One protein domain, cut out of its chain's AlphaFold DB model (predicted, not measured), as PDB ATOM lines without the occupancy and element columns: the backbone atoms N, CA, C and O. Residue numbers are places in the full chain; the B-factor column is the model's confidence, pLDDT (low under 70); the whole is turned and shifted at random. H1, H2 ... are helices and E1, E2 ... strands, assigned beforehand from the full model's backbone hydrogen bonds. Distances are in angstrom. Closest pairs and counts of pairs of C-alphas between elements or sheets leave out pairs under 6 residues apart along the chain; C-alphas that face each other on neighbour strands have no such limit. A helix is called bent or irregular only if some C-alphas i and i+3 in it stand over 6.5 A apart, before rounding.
ATOM      1  N   LEU A   5     153.379 118.911 157.531       85.69
ATOM      2  CA  LEU A   5     153.450 120.004 156.581       85.69
ATOM      3  C   LEU A   5     152.026 120.500 156.346       85.69
ATOM      4  O   LEU A   5     151.200 119.783 155.780       85.69
ATOM      5  N   LEU A   6     151.754 121.731 156.771       86.75
ATOM      6  CA  LEU A   6     150.514 122.410 156.436       86.75
ATOM      7  C   LEU A   6     150.656 123.080 155.068       86.75
ATOM      8  O   LEU A   6     151.566 123.883 154.851       86.75
ATOM      9  N   MET A   7     149.745 122.779 154.149       91.81
ATOM     10  CA  MET A   7     149.696 123.422 152.837       91.81
ATOM     11  C   MET A   7     148.270 123.799 152.440       91.81
ATOM     12  O   MET A   7     147.299 123.323 153.018       91.81
ATOM     13  N   LYS A   8     148.132 124.657 151.425       92.62
ATOM     14  CA  LYS A   8     146.834 124.984 150.822       92.62
ATOM     15  C   LYS A   8     146.690 124.270 149.482       92.62
ATOM     16  O   LYS A   8     147.546 124.413 148.613       92.62
ATOM     17  N   TYR A   9     145.582 123.559 149.287       89.31
ATOM     18  CA  TYR A   9     145.202 122.963 148.005       89.31
ATOM     19  C   TYR A   9     143.729 123.268 147.726       89.31
ATOM     20  O   TYR A   9     142.872 123.022 148.570       89.31
ATOM     21  N   ARG A  10     143.428 123.847 146.555       92.06
ATOM     22  CA  ARG A  10     142.066 124.293 146.181       92.06
ATOM     23  C   ARG A  10     141.383 125.136 147.275       92.06
ATOM     24  O   ARG A  10     140.244 124.878 147.645       92.06
ATOM     25  N   ALA A  11     142.113 126.118 147.808       90.12
ATOM     26  CA  ALA A  11     141.681 127.000 148.899       90.12
ATOM     27  C   ALA A  11     141.341 126.308 150.238       90.12
ATOM     28  O   ALA A  11     140.866 126.976 151.151       90.12
ATOM     29  N   LYS A  12     141.636 125.011 150.396       86.94
ATOM     30  CA  LYS A  12     141.463 124.273 151.653       86.94
ATOM     31  C   LYS A  12     142.813 123.995 152.323       86.94
ATOM     32  O   LYS A  12     143.785 123.727 151.606       86.94
ATOM     33  N   PRO A  13     142.899 124.057 153.661       91.88
ATOM     34  CA  PRO A  13     144.086 123.633 154.388       91.88
ATOM     35  C   PRO A  13     144.185 122.100 154.387       91.88
ATOM     36  O   PRO A  13     143.218 121.400 154.688       91.88
ATOM     37  N   ILE A  14     145.359 121.587 154.028       90.75
ATOM     38  CA  ILE A  14     145.683 120.162 153.965       90.75
ATOM     39  C   ILE A  14     146.880 119.896 154.876       90.75
ATOM     40  O   ILE A  14     147.891 120.600 154.803       90.75
ATOM     41  N   LEU A  15     146.772 118.852 155.689       88.50
ATOM     42  CA  LEU A  15     147.846 118.283 156.488       88.50
ATOM     43  C   LEU A  15     148.505 117.144 155.714       88.50
ATOM     44  O   LEU A  15     147.850 116.162 155.361       88.50
ATOM     45  N   LEU A  16     149.810 117.254 155.482       85.81
ATOM     46  CA  LEU A  16     150.635 116.140 155.028       85.81
ATOM     47  C   LEU A  16     151.478 115.640 156.190       85.81
ATOM     48  O   LEU A  16     152.158 116.419 156.854       85.81
ATOM     49  N   SER A  17     151.480 114.330 156.399       82.62
ATOM     50  CA  SER A  17     152.302 113.685 157.416       82.62
ATOM     51  C   SER A  17     152.953 112.444 156.849       82.62
ATOM     52  O   SER A  17     152.304 111.661 156.162       82.62
ATOM     53  N   LYS A  18     154.227 112.232 157.173       83.25
ATOM     54  CA  LYS A  18     154.863 110.928 157.007       83.25
ATOM     55  C   LYS A  18     154.930 110.274 158.380       83.25
ATOM     56  O   LYS A  18     155.689 110.729 159.227       83.25
ATOM     57  N   ALA A  19     154.141 109.232 158.600       77.81
ATOM     58  CA  ALA A  19     154.134 108.504 159.854       77.81
ATOM     59  C   ALA A  19     155.400 107.657 160.021       77.81
ATOM     60  O   ALA A  19     155.818 106.910 159.127       77.81
ATOM     61  N   SER A  20     155.994 107.750 161.207       79.56
ATOM     62  CA  SER A  20     156.980 106.791 161.685       79.56
ATOM     63  C   SER A  20     156.382 105.391 161.855       79.56
ATOM     64  O   SER A  20     155.168 105.202 161.960       79.56
ATOM     65  N   THR A  21     157.253 104.385 161.921       77.88
ATOM     66  CA  THR A  21     156.862 102.999 162.216       77.88
ATOM     67  C   THR A  21     156.092 102.892 163.533       77.88
ATOM     68  O   THR A  21     155.154 102.106 163.633       77.88
ATOM     69  N   ASP A  22     156.449 103.694 164.537       77.06
ATOM     70  CA  ASP A  22     155.776 103.672 165.836       77.06
ATOM     71  C   ASP A  22     154.378 104.290 165.758       77.06
ATOM     72  O   ASP A  22     153.428 103.699 166.271       77.06
ATOM     73  N   ARG A  23     154.211 105.388 165.009       78.19
ATOM     74  CA  ARG A  23     152.884 105.953 164.716       78.19
ATOM     75  C   ARG A  23     152.005 104.972 163.935       78.19
ATOM     76  O   ARG A  23     150.819 104.851 164.223       78.19
ATOM     77  N   MET A  24     152.579 104.205 163.009       77.94
ATOM     78  CA  MET A  24     151.849 103.141 162.308       77.94
ATOM     79  C   MET A  24     151.402 102.015 163.249       77.94
ATOM     80  O   MET A  24     150.276 101.534 163.127       77.94
ATOM     81  N   LYS A  25     152.235 101.619 164.221       74.88
ATOM     82  CA  LYS A  25     151.843 100.642 165.255       74.88
ATOM     83  C   LYS A  25     150.720 101.178 166.144       74.88
ATOM     84  O   LYS A  25     149.786 100.436 166.434       74.88
ATOM     85  N   GLN A  26     150.782 102.450 166.538       74.00
ATOM     86  CA  GLN A  26     149.722 103.109 167.309       74.00
ATOM     87  C   GLN A  26     148.399 103.136 166.532       74.00
ATOM     88  O   GLN A  26     147.368 102.723 167.054       74.00
ATOM     89  N   LEU A  27     148.427 103.535 165.258       76.88
ATOM     90  CA  LEU A  27     147.243 103.545 164.390       76.88
ATOM     91  C   LEU A  27     146.641 102.148 164.203       76.88
ATOM     92  O   LEU A  27     145.417 101.999 164.239       76.88
ATOM     93  N   ALA A  28     147.486 101.128 164.038       73.44
ATOM     94  CA  ALA A  28     147.046  99.741 163.951       73.44
ATOM     95  C   ALA A  28     146.387  99.270 165.257       73.44
ATOM     96  O   ALA A  28     145.354  98.603 165.207       73.44
ATOM     97  N   ALA A  29     146.933  99.657 166.415       68.62
ATOM     98  CA  ALA A  29     146.336  99.361 167.714       68.62
ATOM     99  C   ALA A  29     144.968 100.043 167.888       68.62
ATOM    100  O   ALA A  29     144.059  99.432 168.437       68.62
ATOM    101  N   MET A  30     144.780 101.253 167.351       68.19
ATOM    102  CA  MET A  30     143.514 102.003 167.413       68.19
ATOM    103  C   MET A  30     142.473 101.587 166.360       68.19
ATOM    104  O   MET A  30     141.368 102.118 166.352       68.19
ATOM    105  N   ASN A  31     142.770 100.620 165.480       68.81
ATOM    106  CA  ASN A  31     141.845 100.197 164.417       68.81
ATOM    107  C   ASN A  31     140.453  99.788 164.921       68.81
ATOM    108  O   ASN A  31     139.477  99.998 164.210       68.81
ATOM    109  N   HIS A  32     140.374  99.189 166.110       60.91
ATOM    110  CA  HIS A  32     139.121  98.726 166.712       60.91
ATOM    111  C   HIS A  32     138.280  99.856 167.332       60.91
ATOM    112  O   HIS A  32     137.127  99.621 167.674       60.91
ATOM    113  N   LEU A  33     138.854 101.057 167.474       57.53
ATOM    114  CA  LEU A  33     138.215 102.246 168.053       57.53
ATOM    115  C   LEU A  33     137.706 103.222 166.985       57.53
ATOM    116  O   LEU A  33     136.941 104.132 167.287       57.53
ATOM    117  N   ALA A  34     138.145 103.059 165.735       60.03
ATOM    118  CA  ALA A  34     137.697 103.895 164.636       60.03
ATOM    119  C   ALA A  34     136.247 103.555 164.269       60.03
ATOM    120  O   ALA A  34     135.949 102.413 163.916       60.03
ATOM    121  N   ILE A  35     135.374 104.567 164.273       55.78
ATOM    122  CA  ILE A  35     133.940 104.420 163.960       55.78
ATOM    123  C   ILE A  35     133.732 103.876 162.530       55.78
ATOM    124  O   ILE A  35     132.769 103.161 162.271       55.78
ATOM    125  N   ASN A  36     134.684 104.131 161.622       54.34
ATOM    126  CA  ASN A  36     134.734 103.556 160.278       54.34
ATOM    127  C   ASN A  36     136.065 102.815 160.071       54.34
ATOM    128  O   ASN A  36     137.130 103.427 159.941       54.34
ATOM    129  N   GLY A  37     136.003 101.484 160.078       47.09
ATOM    130  CA  GLY A  37     137.161 100.599 159.992       47.09
ATOM    131  C   GLY A  37     138.021 100.755 158.725       47.09
ATOM    132  O   GLY A  37     137.541 101.067 157.643       47.09
ATOM    133  N   GLN A  38     139.314 100.474 158.922       49.72
ATOM    134  CA  GLN A  38     140.365 100.115 157.957       49.72
ATOM    135  C   GLN A  38     140.500 100.933 156.659       49.72
ATOM    136  O   GLN A  38     140.225 100.450 155.568       49.72
ATOM    137  N   HIS A  39     141.146 102.094 156.755       51.59
ATOM    138  CA  HIS A  39     141.948 102.625 155.649       51.59
ATOM    139  C   HIS A  39     143.361 102.938 156.148       51.59
ATOM    140  O   HIS A  39     143.743 104.086 156.339       51.59
ATOM    141  N   ILE A  40     144.145 101.888 156.401       54.38
ATOM    142  CA  ILE A  40     145.603 102.019 156.377       54.38
ATOM    143  C   ILE A  40     145.981 101.774 154.917       54.38
ATOM    144  O   ILE A  40     145.612 100.732 154.379       54.38
ATOM    145  N   ASN A  41     146.602 102.760 154.263       52.62
ATOM    146  CA  ASN A  41     146.866 102.751 152.821       52.62
ATOM    147  C   ASN A  41     147.353 101.372 152.336       52.62
ATOM    148  O   ASN A  41     148.358 100.847 152.816       52.62
ATOM    149  N   ALA A  42     146.634 100.790 151.370       42.84
ATOM    150  CA  ALA A  42     146.898  99.449 150.842       42.84
ATOM    151  C   ALA A  42     148.257  99.323 150.121       42.84
ATOM    152  O   ALA A  42     148.687  98.218 149.802       42.84
ATOM    153  N   ASP A  43     148.936 100.443 149.866       52.97
ATOM    154  CA  ASP A  43     150.229 100.515 149.182       52.97
ATOM    155  C   ASP A  43     151.438 100.497 150.139       52.97
ATOM    156  O   ASP A  43     152.581 100.558 149.684       52.97
ATOM    157  N   GLY A  44     151.214 100.426 151.459       55.88
ATOM    158  CA  GLY A  44     152.288 100.479 152.457       55.88
ATOM    159  C   GLY A  44     152.952 101.855 152.574       55.88
ATOM    160  O   GLY A  44     154.004 101.984 153.208       55.88
ATOM    161  N   SER A  45     152.364 102.895 151.973       63.16
ATOM    162  CA  SER A  45     152.832 104.260 152.146       63.16
ATOM    163  C   SER A  45     152.404 104.783 153.517       63.16
ATOM    164  O   SER A  45     151.226 104.932 153.841       63.16
ATOM    165  N   ASN A  46     153.394 105.127 154.338       74.94
ATOM    166  CA  ASN A  46     153.172 105.793 155.623       74.94
ATOM    167  C   ASN A  46     152.917 107.298 155.429       74.94
ATOM    168  O   ASN A  46     153.361 108.101 156.244       74.94
ATOM    169  N   VAL A  47     152.312 107.709 154.312       78.38
ATOM    170  CA  VAL A  47     152.031 109.117 154.014       78.38
ATOM    171  C   VAL A  47     150.534 109.350 154.128       78.38
ATOM    172  O   VAL A  47     149.739 108.740 153.419       78.38
ATOM    173  N   PHE A  48     150.159 110.259 155.016       78.56
ATOM    174  CA  PHE A  48     148.785 110.677 155.240       78.56
ATOM    175  C   PHE A  48     148.590 112.072 154.658       78.56
ATOM    176  O   PHE A  48     149.374 112.983 154.933       78.56
ATOM    177  N   ILE A  49     147.548 112.221 153.843       83.94
ATOM    178  CA  ILE A  49     147.118 113.492 153.262       83.94
ATOM    179  C   ILE A  49     145.694 113.725 153.750       83.94
ATOM    180  O   ILE A  49     144.763 113.065 153.292       83.94
ATOM    181  N   LEU A  50     145.532 114.636 154.703       86.31
ATOM    182  CA  LEU A  50     144.271 114.869 155.399       86.31
ATOM    183  C   LEU A  50     143.806 116.304 155.182       86.31
ATOM    184  O   LEU A  50     144.607 117.231 155.098       86.31
ATOM    185  N   SER A  51     142.496 116.506 155.130       88.62
ATOM    186  CA  SER A  51     141.931 117.847 155.265       88.62
ATOM    187  C   SER A  51     142.150 118.333 156.701       88.62
ATOM    188  O   SER A  51     141.819 117.602 157.630       88.62
ATOM    189  N   GLN A  52     142.639 119.562 156.912       91.38
ATOM    190  CA  GLN A  52     142.686 120.171 158.259       91.38
ATOM    191  C   GLN A  52     141.304 120.687 158.710       91.38
ATOM    192  O   GLN A  52     141.188 121.493 159.625       91.38
ATOM    193  N   VAL A  53     140.247 120.284 158.015       91.25
ATOM    194  CA  VAL A  53     138.888 120.773 158.207       91.25
ATOM    195  C   VAL A  53     138.045 119.609 158.692       91.25
ATOM    196  O   VAL A  53     137.938 118.604 157.983       91.25
ATOM    197  N   SER A  54     137.456 119.768 159.873       88.81
ATOM    198  CA  SER A  54     136.528 118.825 160.481       88.81
ATOM    199  C   SER A  54     135.341 118.567 159.548       88.81
ATOM    200  O   SER A  54     134.765 119.519 159.006       88.81
ATOM    201  N   PRO A  55     134.941 117.297 159.364       84.75
ATOM    202  CA  PRO A  55     133.803 116.948 158.526       84.75
ATOM    203  C   PRO A  55     132.456 117.355 159.137       84.75
ATOM    204  O   PRO A  55     131.448 117.235 158.450       84.75
ATOM    205  N   HIS A  56     132.420 117.817 160.395       83.06
ATOM    206  CA  HIS A  56     131.177 118.202 161.056       83.06
ATOM    207  C   HIS A  56     130.614 119.515 160.495       83.06
ATOM    208  O   HIS A  56     129.666 119.501 159.716       83.06
ATOM    209  N   LEU A  57     131.226 120.653 160.838       85.75
ATOM    210  CA  LEU A  57     130.800 121.982 160.368       85.75
ATOM    211  C   LEU A  57     131.957 122.832 159.831       85.75
ATOM    212  O   LEU A  57     131.848 124.048 159.696       85.75
ATOM    213  N   GLY A  58     133.071 122.192 159.477       87.50
ATOM    214  CA  GLY A  58     134.171 122.867 158.802       87.50
ATOM    215  C   GLY A  58     135.140 123.616 159.719       87.50
ATOM    216  O   GLY A  58     135.915 124.435 159.227       87.50
ATOM    217  N   CYS A  59     135.123 123.339 161.024       88.44
ATOM    218  CA  CYS A  59     136.121 123.873 161.944       88.44
ATOM    219  C   CYS A  59     137.518 123.332 161.634       88.44
ATOM    220  O   CYS A  59     137.681 122.211 161.150       88.44
ATOM    221  N   THR A  60     138.539 124.143 161.897       89.31
ATOM    222  CA  THR A  60     139.928 123.700 161.768       89.31
ATOM    223  C   THR A  60     140.243 122.721 162.890       89.31
ATOM    224  O   THR A  60     139.963 123.018 164.047       89.31
ATOM    225  N   VAL A  61     140.837 121.577 162.556       89.69
ATOM    226  CA  VAL A  61     141.314 120.634 163.574       89.69
ATOM    227  C   VAL A  61     142.731 120.981 164.024       89.69
ATOM    228  O   VAL A  61     143.590 121.369 163.221       89.69
ATOM    229  N   GLU A  62     142.975 120.812 165.315       88.25
ATOM    230  CA  GLU A  62     144.257 121.060 165.967       88.25
ATOM    231  C   GLU A  62     144.946 119.745 166.304       88.25
ATOM    232  O   GLU A  62     144.288 118.767 166.647       88.25
ATOM    233  N   GLU A  63     146.276 119.698 166.219       86.69
ATOM    234  CA  GLU A  63     147.014 118.512 166.647       86.69
ATOM    235  C   GLU A  63     146.999 118.396 168.177       86.69
ATOM    236  O   GLU A  63     147.436 119.299 168.892       86.69
ATOM    237  N   LEU A  64     146.576 117.233 168.675       83.50
ATOM    238  CA  LEU A  64     146.755 116.841 170.064       83.50
ATOM    239  C   LEU A  64     147.889 115.817 170.164       83.50
ATOM    240  O   LEU A  64     147.727 114.691 169.682       83.50
ATOM    241  N   PRO A  65     149.018 116.154 170.816       80.00
ATOM    242  CA  PRO A  65     150.131 115.227 170.954       80.00
ATOM    243  C   PRO A  65     149.762 114.043 171.862       80.00
ATOM    244  O   PRO A  65     148.844 114.166 172.680       80.00
ATOM    245  N   PRO A  66     150.490 112.917 171.773       79.69
ATOM    246  CA  PRO A  66     150.274 111.768 172.646       79.69
ATOM    247  C   PRO A  66     150.393 112.145 174.129       79.69
ATOM    248  O   PRO A  66     151.305 112.878 174.518       79.69
ATOM    249  N   ILE A  67     149.498 111.611 174.961       76.88
ATOM    250  CA  ILE A  67     149.544 111.726 176.423       76.88
ATOM    251  C   ILE A  67     149.944 110.357 176.987       76.88
ATOM    252  O   ILE A  67     149.254 109.367 176.724       76.88
ATOM    253  N   PRO A  68     151.034 110.266 177.772       71.56
ATOM    254  CA  PRO A  68     151.452 109.007 178.374       71.56
ATOM    255  C   PRO A  68     150.318 108.350 179.174       71.56
ATOM    256  O   PRO A  68     149.771 108.957 180.090       71.56
ATOM    257  N   GLY A  69     149.991 107.100 178.838       68.44
ATOM    258  CA  GLY A  69     149.032 106.283 179.590       68.44
ATOM    259  C   GLY A  69     147.560 106.385 179.177       68.44
ATOM    260  O   GLY A  69     146.750 105.718 179.810       68.44
ATOM    261  N   GLY A  70     147.202 107.147 178.134       71.06
ATOM    262  CA  GLY A  70     145.805 107.220 177.670       71.06
ATOM    263  C   GLY A  70     145.651 107.542 176.184       71.06
ATOM    264  O   GLY A  70     145.191 106.711 175.403       71.06
ATOM    265  N   TRP A  71     146.120 108.716 175.757       76.50
ATOM    266  CA  TRP A  71     145.910 109.202 174.393       76.50
ATOM    267  C   TRP A  71     147.119 108.954 173.493       76.50
ATOM    268  O   TRP A  71     148.227 109.412 173.773       76.50
ATOM    269  N   SER A  72     146.913 108.290 172.357       76.31
ATOM    270  CA  SER A  72     148.004 107.981 171.415       76.31
ATOM    271  C   SER A  72     148.367 109.134 170.471       76.31
ATOM    272  O   SER A  72     149.299 108.997 169.680       76.31
ATOM    273  N   GLY A  73     147.683 110.275 170.568       81.38
ATOM    274  CA  GLY A  73     147.877 111.412 169.672       81.38
ATOM    275  C   GLY A  73     146.887 111.418 168.506       81.38
ATOM    276  O   GLY A  73     146.366 110.376 168.104       81.38
ATOM    277  N   GLY A  74     146.635 112.601 167.954       86.62
ATOM    278  CA  GLY A  74     145.696 112.776 166.853       86.62
ATOM    279  C   GLY A  74     145.307 114.234 166.655       86.62
ATOM    280  O   GLY A  74     146.144 115.126 166.798       86.62
ATOM    281  N   PHE A  75     144.036 114.468 166.346       88.31
ATOM    282  CA  PHE A  75     143.476 115.794 166.129       88.31
ATOM    283  C   PHE A  75     142.203 116.028 166.941       88.31
ATOM    284  O   PHE A  75     141.446 115.096 167.211       88.31
ATOM    285  N   LEU A  76     141.964 117.290 167.284       87.25
ATOM    286  CA  LEU A  76     140.769 117.771 167.963       87.25
ATOM    287  C   LEU A  76     140.079 118.835 167.116       87.25
ATOM    288  O   LEU A  76     140.693 119.821 166.719       87.25
ATOM    289  N   ASP A  77     138.785 118.654 166.897       87.19
ATOM    290  CA  ASP A  77     137.881 119.748 166.562       87.19
ATOM    291  C   ASP A  77     137.414 120.417 167.859       87.19
ATOM    292  O   ASP A  77     136.528 119.908 168.552       87.19
ATOM    293  N   ALA A  78     138.019 121.554 168.198       80.62
ATOM    294  CA  ALA A  78     137.710 122.267 169.433       80.62
ATOM    295  C   ALA A  78     136.293 122.866 169.447       80.62
ATOM    296  O   ALA A  78     135.752 123.087 170.528       80.62
ATOM    297  N   CYS A  79     135.666 123.083 168.283       80.06
ATOM    298  CA  CYS A  79     134.314 123.642 168.213       80.06
ATOM    299  C   CYS A  79     133.274 122.698 168.827       80.06
ATOM    300  O   CYS A  79     132.337 123.155 169.477       80.06
ATOM    301  N   PHE A  80     133.447 121.392 168.606       78.12
ATOM    302  CA  PHE A  80     132.440 120.368 168.917       78.12
ATOM    303  C   PHE A  80     132.983 119.198 169.741       78.12
ATOM    304  O   PHE A  80     132.262 118.234 169.985       78.12
ATOM    305  N   GLY A  81     134.255 119.249 170.139       78.62
ATOM    306  CA  GLY A  81     134.893 118.203 170.934       78.62
ATOM    307  C   GLY A  81     135.094 116.881 170.190       78.62
ATOM    308  O   GLY A  81     135.150 115.831 170.829       78.62
ATOM    309  N   LEU A  82     135.187 116.901 168.854       82.50
ATOM    310  CA  LEU A  82     135.370 115.680 168.063       82.50
ATOM    311  C   LEU A  82     136.846 115.295 168.004       82.50
ATOM    312  O   LEU A  82     137.703 116.124 167.694       82.50
ATOM    313  N   LEU A  83     137.129 114.021 168.262       85.62
ATOM    314  CA  LEU A  83     138.480 113.477 168.239       85.62
ATOM    315  C   LEU A  83     138.717 112.672 166.974       85.62
ATOM    316  O   LEU A  83     137.866 111.897 166.537       85.62
ATOM    317  N   PHE A  84     139.909 112.832 166.419       86.06
ATOM    318  CA  PHE A  84     140.383 112.065 165.282       86.06
ATOM    319  C   PHE A  84     141.761 111.505 165.595       86.06
ATOM    320  O   PHE A  84     142.550 112.143 166.286       86.06
ATOM    321  N   ASP A  85     142.096 110.336 165.068       84.38
ATOM    322  CA  ASP A  85     143.476 109.862 165.120       84.38
ATOM    323  C   ASP A  85     144.346 110.487 164.016       84.38
ATOM    324  O   ASP A  85     143.885 111.245 163.160       84.38
ATOM    325  N   TYR A  86     145.631 110.130 163.987       83.75
ATOM    326  CA  TYR A  86     146.561 110.597 162.955       83.75
ATOM    327  C   TYR A  86     146.254 110.121 161.525       83.75
ATOM    328  O   TYR A  86     146.880 110.615 160.588       83.75
ATOM    329  N   ALA A  87     145.312 109.192 161.340       80.69
ATOM    330  CA  ALA A  87     144.796 108.791 160.033       80.69
ATOM    331  C   ALA A  87     143.505 109.550 159.659       80.69
ATOM    332  O   ALA A  87     142.927 109.286 158.607       80.69
ATOM    333  N   GLY A  88     143.056 110.498 160.492       82.94
ATOM    334  CA  GLY A  88     141.851 111.296 160.268       82.94
ATOM    335  C   GLY A  88     140.553 110.544 160.562       82.94
ATOM    336  O   GLY A  88     139.490 110.959 160.101       82.94
ATOM    337  N   ARG A  89     140.618 109.427 161.294       82.62
ATOM    338  CA  ARG A  89     139.438 108.629 161.643       82.62
ATOM    339  C   ARG A  89     138.811 109.182 162.906       82.62
ATOM    340  O   ARG A  89     139.520 109.359 163.890       82.62
ATOM    341  N   ALA A  90     137.502 109.412 162.872       82.88
ATOM    342  CA  ALA A  90     136.755 109.825 164.052       82.88
ATOM    343  C   ALA A  90     136.831 108.740 165.137       82.88
ATOM    344  O   ALA A  90     136.662 107.548 164.849       82.88
ATOM    345  N   LEU A  91     137.092 109.179 166.363       78.12
ATOM    346  CA  LEU A  91     137.165 108.360 167.563       78.12
ATOM    347  C   LEU A  91     136.011 108.723 168.495       78.12
ATOM    348  O   LEU A  91     135.569 109.872 168.533       78.12
ATOM    349  N   ASP A  92     135.557 107.746 169.268       72.12
ATOM    350  CA  ASP A  92     134.577 107.976 170.323       72.12
ATOM    351  C   ASP A  92     135.253 108.652 171.527       72.12
ATOM    352  O   ASP A  92     136.108 108.062 172.192       72.12
ATOM    353  N   SER A  93     134.891 109.907 171.804       68.81
ATOM    354  CA  SER A  93     135.456 110.679 172.914       68.81
ATOM    355  C   SER A  93     135.126 110.082 174.282       68.81
ATOM    356  O   SER A  93     135.934 110.223 175.203       68.81
ATOM    357  N   ALA A  94     134.019 109.338 174.414       65.75
ATOM    358  CA  ALA A  94     133.652 108.657 175.655       65.75
ATOM    359  C   ALA A  94     134.671 107.576 176.060       65.75
ATOM    360  O   ALA A  94     134.785 107.237 177.238       65.75
ATOM    361  N   LEU A  95     135.451 107.067 175.100       67.00
ATOM    362  CA  LEU A  95     136.520 106.093 175.338       67.00
ATOM    363  C   LEU A  95     137.855 106.749 175.738       67.00
ATOM    364  O   LEU A  95     138.806 106.035 176.055       67.00
ATOM    365  N   HIS A  96     137.921 108.086 175.761       70.00
ATOM    366  CA  HIS A  96     139.117 108.880 176.074       70.00
ATOM    367  C   HIS A  96     138.821 109.957 177.142       70.00
ATOM    368  O   HIS A  96     138.861 111.167 176.862       70.00
ATOM    369  N   PRO A  97     138.507 109.559 178.392       68.00
ATOM    370  CA  PRO A  97     138.158 110.489 179.473       68.00
ATOM    371  C   PRO A  97     139.277 111.498 179.793       68.00
ATOM    372  O   PRO A  97     139.007 112.645 180.163       68.00
ATOM    373  N   GLU A  98     140.538 111.119 179.585       69.06
ATOM    374  CA  GLU A  98     141.708 111.983 179.758       69.06
ATOM    375  C   GLU A  98     141.750 113.153 178.766       69.06
ATOM    376  O   GLU A  98     142.266 114.221 179.095       69.06
ATOM    377  N   ILE A  99     141.171 112.985 177.572       67.00
ATOM    378  CA  ILE A  99     141.037 114.059 176.582       67.00
ATOM    379  C   ILE A  99     139.754 114.851 176.830       67.00
ATOM    380  O   ILE A  99     139.767 116.071 176.698       67.00
ATOM    381  N   THR A 100     138.681 114.185 177.266       65.38
ATOM    382  CA  THR A 100     137.367 114.800 177.521       65.38
ATOM    383  C   THR A 100     137.443 115.974 178.506       65.38
ATOM    384  O   THR A 100     136.820 117.008 178.282       65.38
ATOM    385  N   SER A 101     138.271 115.881 179.551       63.38
ATOM    386  CA  SER A 101     138.500 116.990 180.502       63.38
ATOM    387  C   SER A 101     139.243 118.194 179.893       63.38
ATOM    388  O   SER A 101     138.983 119.353 180.228       63.38
ATOM    389  N   ARG A 102     140.164 117.928 178.967       63.06
ATOM    390  CA  ARG A 102     140.970 118.936 178.264       63.06
ATOM    391  C   ARG A 102     140.169 119.634 177.162       63.06
ATOM    392  O   ARG A 102     140.349 120.816 176.905       63.06
ATOM    393  N   VAL A 103     139.262 118.874 176.564       62.84
ATOM    394  CA  VAL A 103     138.196 119.299 175.662       62.84
ATOM    395  C   VAL A 103     137.244 120.233 176.425       62.84
ATOM    396  O   VAL A 103     137.186 121.415 176.110       62.84
ATOM    397  N   ALA A 104     136.638 119.787 177.527       63.38
ATOM    398  CA  ALA A 104     135.685 120.583 178.312       63.38
ATOM    399  C   ALA A 104     136.240 121.906 178.893       63.38
ATOM    400  O   ALA A 104     135.467 122.797 179.230       63.38
ATOM    401  N   SER A 105     137.562 122.046 179.016       62.94
ATOM    402  CA  SER A 105     138.227 123.273 179.486       62.94
ATOM    403  C   SER A 105     138.674 124.216 178.360       62.94
ATOM    404  O   SER A 105     139.257 125.266 178.641       62.94
ATOM    405  N   HIS A 106     138.417 123.873 177.094       60.00
ATOM    406  CA  HIS A 106     138.772 124.725 175.965       60.00
ATOM    407  C   HIS A 106     137.806 125.925 175.873       60.00
ATOM    408  O   HIS A 106     136.591 125.723 175.828       60.00
ATOM    409  N   PRO A 107     138.309 127.174 175.814       57.62
ATOM    410  CA  PRO A 107     137.488 128.383 175.969       57.62
ATOM    411  C   PRO A 107     136.419 128.571 174.881       57.62
ATOM    412  O   PRO A 107     135.397 129.200 175.138       57.62
ATOM    413  N   ASP A 108     136.640 128.005 173.695       55.97
ATOM    414  CA  ASP A 108     135.741 128.121 172.538       55.97
ATOM    415  C   ASP A 108     134.856 126.882 172.314       55.97
ATOM    416  O   ASP A 108     134.205 126.759 171.274       55.97
ATOM    417  N   MET A 109     134.841 125.934 173.256       54.22
ATOM    418  CA  MET A 109     134.110 124.686 173.071       54.22
ATOM    419  C   MET A 109     132.618 124.828 173.330       54.22
ATOM    420  O   MET A 109     132.188 125.307 174.380       54.22
ATOM    421  N   VAL A 110     131.822 124.291 172.407       56.28
ATOM    422  CA  VAL A 110     130.405 124.020 172.634       56.28
ATOM    423  C   VAL A 110     130.225 122.509 172.700       56.28
ATOM    424  O   VAL A 110     130.342 121.813 171.693       56.28
ATOM    425  N   LEU A 111     129.934 121.989 173.893       54.25
ATOM    426  CA  LEU A 111     129.502 120.601 174.041       54.25
ATOM    427  C   LEU A 111     128.133 120.443 173.370       54.25
ATOM    428  O   LEU A 111     127.141 121.053 173.782       54.25
ATOM    429  N   LEU A 112     128.101 119.638 172.311       53.78
ATOM    430  CA  LEU A 112     126.873 119.212 171.655       53.78
ATOM    431  C   LEU A 112     126.599 117.756 172.018       53.78
ATOM    432  O   LEU A 112     127.472 116.900 171.880       53.78
ATOM    433  N   GLU A 113     125.382 117.480 172.468       53.16
ATOM    434  CA  GLU A 113     124.869 116.123 172.583       53.16
ATOM    435  C   GLU A 113     124.259 115.717 171.243       53.16
ATOM    436  O   GLU A 113     123.397 116.411 170.693       53.16
ATOM    437  N   TYR A 114     124.709 114.576 170.724       53.09
ATOM    438  CA  TYR A 114     124.134 113.963 169.535       53.09
ATOM    439  C   TYR A 114     123.267 112.786 169.958       53.09
ATOM    440  O   TYR A 114     123.759 111.826 170.552       53.09
ATOM    441  N   GLN A 115     121.987 112.828 169.600       58.00
ATOM    442  CA  GLN A 115     121.140 111.641 169.600       58.00
ATOM    443  C   GLN A 115     120.871 111.237 168.158       58.00
ATOM    444  O   GLN A 115     120.322 112.006 167.371       58.00
ATOM    445  N   TYR A 116     121.285 110.020 167.811       53.06
ATOM    446  CA  TYR A 116     120.924 109.410 166.542       53.06
ATOM    447  C   TYR A 116     119.653 108.590 166.729       53.06
ATOM    448  O   TYR A 116     119.659 107.577 167.435       53.06
ATOM    449  N   ASP A 117     118.569 109.023 166.097       65.06
ATOM    450  CA  ASP A 117     117.334 108.254 166.060       65.06
ATOM    451  C   ASP A 117     117.420 107.226 164.927       65.06
ATOM    452  O   ASP A 117     117.297 107.539 163.743       65.06
ATOM    453  N   GLN A 118     117.625 105.963 165.300       59.69
ATOM    454  CA  GLN A 118     117.733 104.856 164.348       59.69
ATOM    455  C   GLN A 118     116.436 104.588 163.569       59.69
ATOM    456  O   GLN A 118     116.484 103.947 162.520       59.69
ATOM    457  N   SER A 119     115.281 105.032 164.073       60.94
ATOM    458  CA  SER A 119     113.979 104.783 163.446       60.94
ATOM    459  C   SER A 119     113.663 105.775 162.330       60.94
ATOM    460  O   SER A 119     113.048 105.403 161.329       60.94
ATOM    461  N   THR A 120     114.114 107.019 162.482       71.50
ATOM    462  CA  THR A 120     113.915 108.101 161.508       71.50
ATOM    463  C   THR A 120     115.153 108.342 160.645       71.50
ATOM    464  O   THR A 120     115.044 108.885 159.547       71.50
ATOM    465  N   GLY A 121     116.327 107.902 161.105       64.56
ATOM    466  CA  GLY A 121     117.614 108.191 160.481       64.56
ATOM    467  C   GLY A 121     118.092 109.626 160.720       64.56
ATOM    468  O   GLY A 121     119.035 110.063 160.058       64.56
ATOM    469  N   GLU A 122     117.454 110.361 161.634       59.88
ATOM    470  CA  GLU A 122     117.773 111.754 161.934       59.88
ATOM    471  C   GLU A 122     118.847 111.880 163.026       59.88
ATOM    472  O   GLU A 122     118.945 111.071 163.952       59.88
ATOM    473  N   ILE A 123     119.661 112.934 162.914       51.06
ATOM    474  CA  ILE A 123     120.588 113.364 163.965       51.06
ATOM    475  C   ILE A 123     119.948 114.556 164.670       51.06
ATOM    476  O   ILE A 123     119.789 115.622 164.073       51.06
ATOM    477  N   ILE A 124     119.617 114.383 165.945       69.19
ATOM    478  CA  ILE A 124     119.154 115.461 166.814       69.19
ATOM    479  C   ILE A 124     120.378 116.042 167.517       69.19
ATOM    480  O   ILE A 124     121.126 115.323 168.183       69.19
ATOM    481  N   ILE A 125     120.582 117.348 167.345       57.94
ATOM    482  CA  ILE A 125     121.695 118.092 167.938       57.94
ATOM    483  C   ILE A 125     121.143 118.941 169.085       57.94
ATOM    484  O   ILE A 125     120.414 119.908 168.850       57.94
ATOM    485  N   GLY A 126     121.484 118.576 170.319       59.22
ATOM    486  CA  GLY A 126     121.190 119.349 171.524       59.22
ATOM    487  C   GLY A 126     122.430 120.091 172.015       59.22
ATOM    488  O   GLY A 126     123.542 119.573 171.937       59.22
ATOM    489  N   ARG A 127     122.268 121.311 172.534       47.25
ATOM    490  CA  ARG A 127     123.344 121.988 173.271       47.25
ATOM    491  C   ARG A 127     123.360 121.443 174.694       47.25
ATOM    492  O   ARG A 127     122.322 121.464 175.352       47.25
ATOM    493  N   VAL A 128     124.520 121.005 175.172       54.81
ATOM    494  CA  VAL A 128     124.696 120.734 176.600       54.81
ATOM    495  C   VAL A 128     124.838 122.090 177.276       54.81
ATOM    496  O   VAL A 128     125.864 122.760 177.134       54.81
TER     497      VAL A 128
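AT A GLANCE: This is residues 5 to 128 of the 134 residues of the protein "Rieske Fe-S protein" of Simiduia aestuariiviva (UniProt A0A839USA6). Two small three-stranded sheets, E1 E2 E3 and E4 E5 E6, lie loosely and only partly face to face, and E4 E5 E6 is in the middle of the domain, where H1 and H2 graze it. Beyond it, on the side away from E1 E2 E3, the hairpin of E7 and E8 forms an arm, of which residues 117 to 122 stick out free. The printed part has 124 residues, with two named helices and eight named strands in the order E1 E2 H1 E3 E4 E5 E6 H2 E7 E8; the class is mixed, helices and strands, with under half of the residues, 61, in named elements. Each sheet is antiparallel in its written order, E7 E8 included. The whole is compact, with a radius of gyration of the C-alphas of 15.1 A and spans of 40 by 37 by 34 A.

IN THESE COORDINATES: E1, residues 5 to 9, begins with C-alpha 5 at (153.450, 120.004, 156.581). E2, residues 12 to 18, is 19.7 A long. H1, residues 21 to 32, is 18.8 A long and irregular: C-alphas 29 and 32 are 7.3 A apart. E3 is residues 47 to 51, E4 residues 61 to 64, E5 residues 74 to 77 and E6 residues 82 to 85. H2 is residues 97 to 104. E7, residues 112 to 117, is 15.6 A long; E8, residues 122 to 127, is 16.3 A long and ends with C-alpha 127 at (123.344, 121.988, 173.271).

HOW THE PARTS SIT: The sheet E1 E2 E3 is strongly twisted; N 7 and O 14 are 2.9 A apart between E1 and E2, a hairpin, and N 15 and O 50 are 2.8 A apart between E2 and E3. E4 E5 E6 is a meander, each strand the antiparallel neighbour of the one before, with N 62 and O 76 at 2.9 A and N 75 and O 84 at 2.8 A. Residues 83 to 84 of E6 also pair, antiparallel, with residues 90 to 91. E3 and E4 are apart. H1 is only just on the sheet E4 E5 E6, with 5 pairs of C-alphas within 10 A, and only grazes it with residues 26 to 31; the closest C-alphas of H1 and E6, those of Leu 27 and Asp 85, are 7.4 A apart. H2 only grazes that sheet too, with residues 99 to 103. In the hairpin of E7 and E8, N 113 and O 126 are 2.8 A apart; both strands are apart from E4, E5 and E6. O i to N i+4 pairs are within hydrogen-bond range in 7 of 8 cases in H1 and 3 of 4 in H2.

THE WHOLE: The two C-alphas farthest apart, those of Thr 21 and Thr 120, are 43.3 A apart. The printed part has no cut. The links H1 to E3, 14 residues, and E6 to H2, 11 residues, are long. The mean pLDDT of the printed part is 72.9, and 52 residues are under 70, among them residues 29 to 45 and 97 to 119.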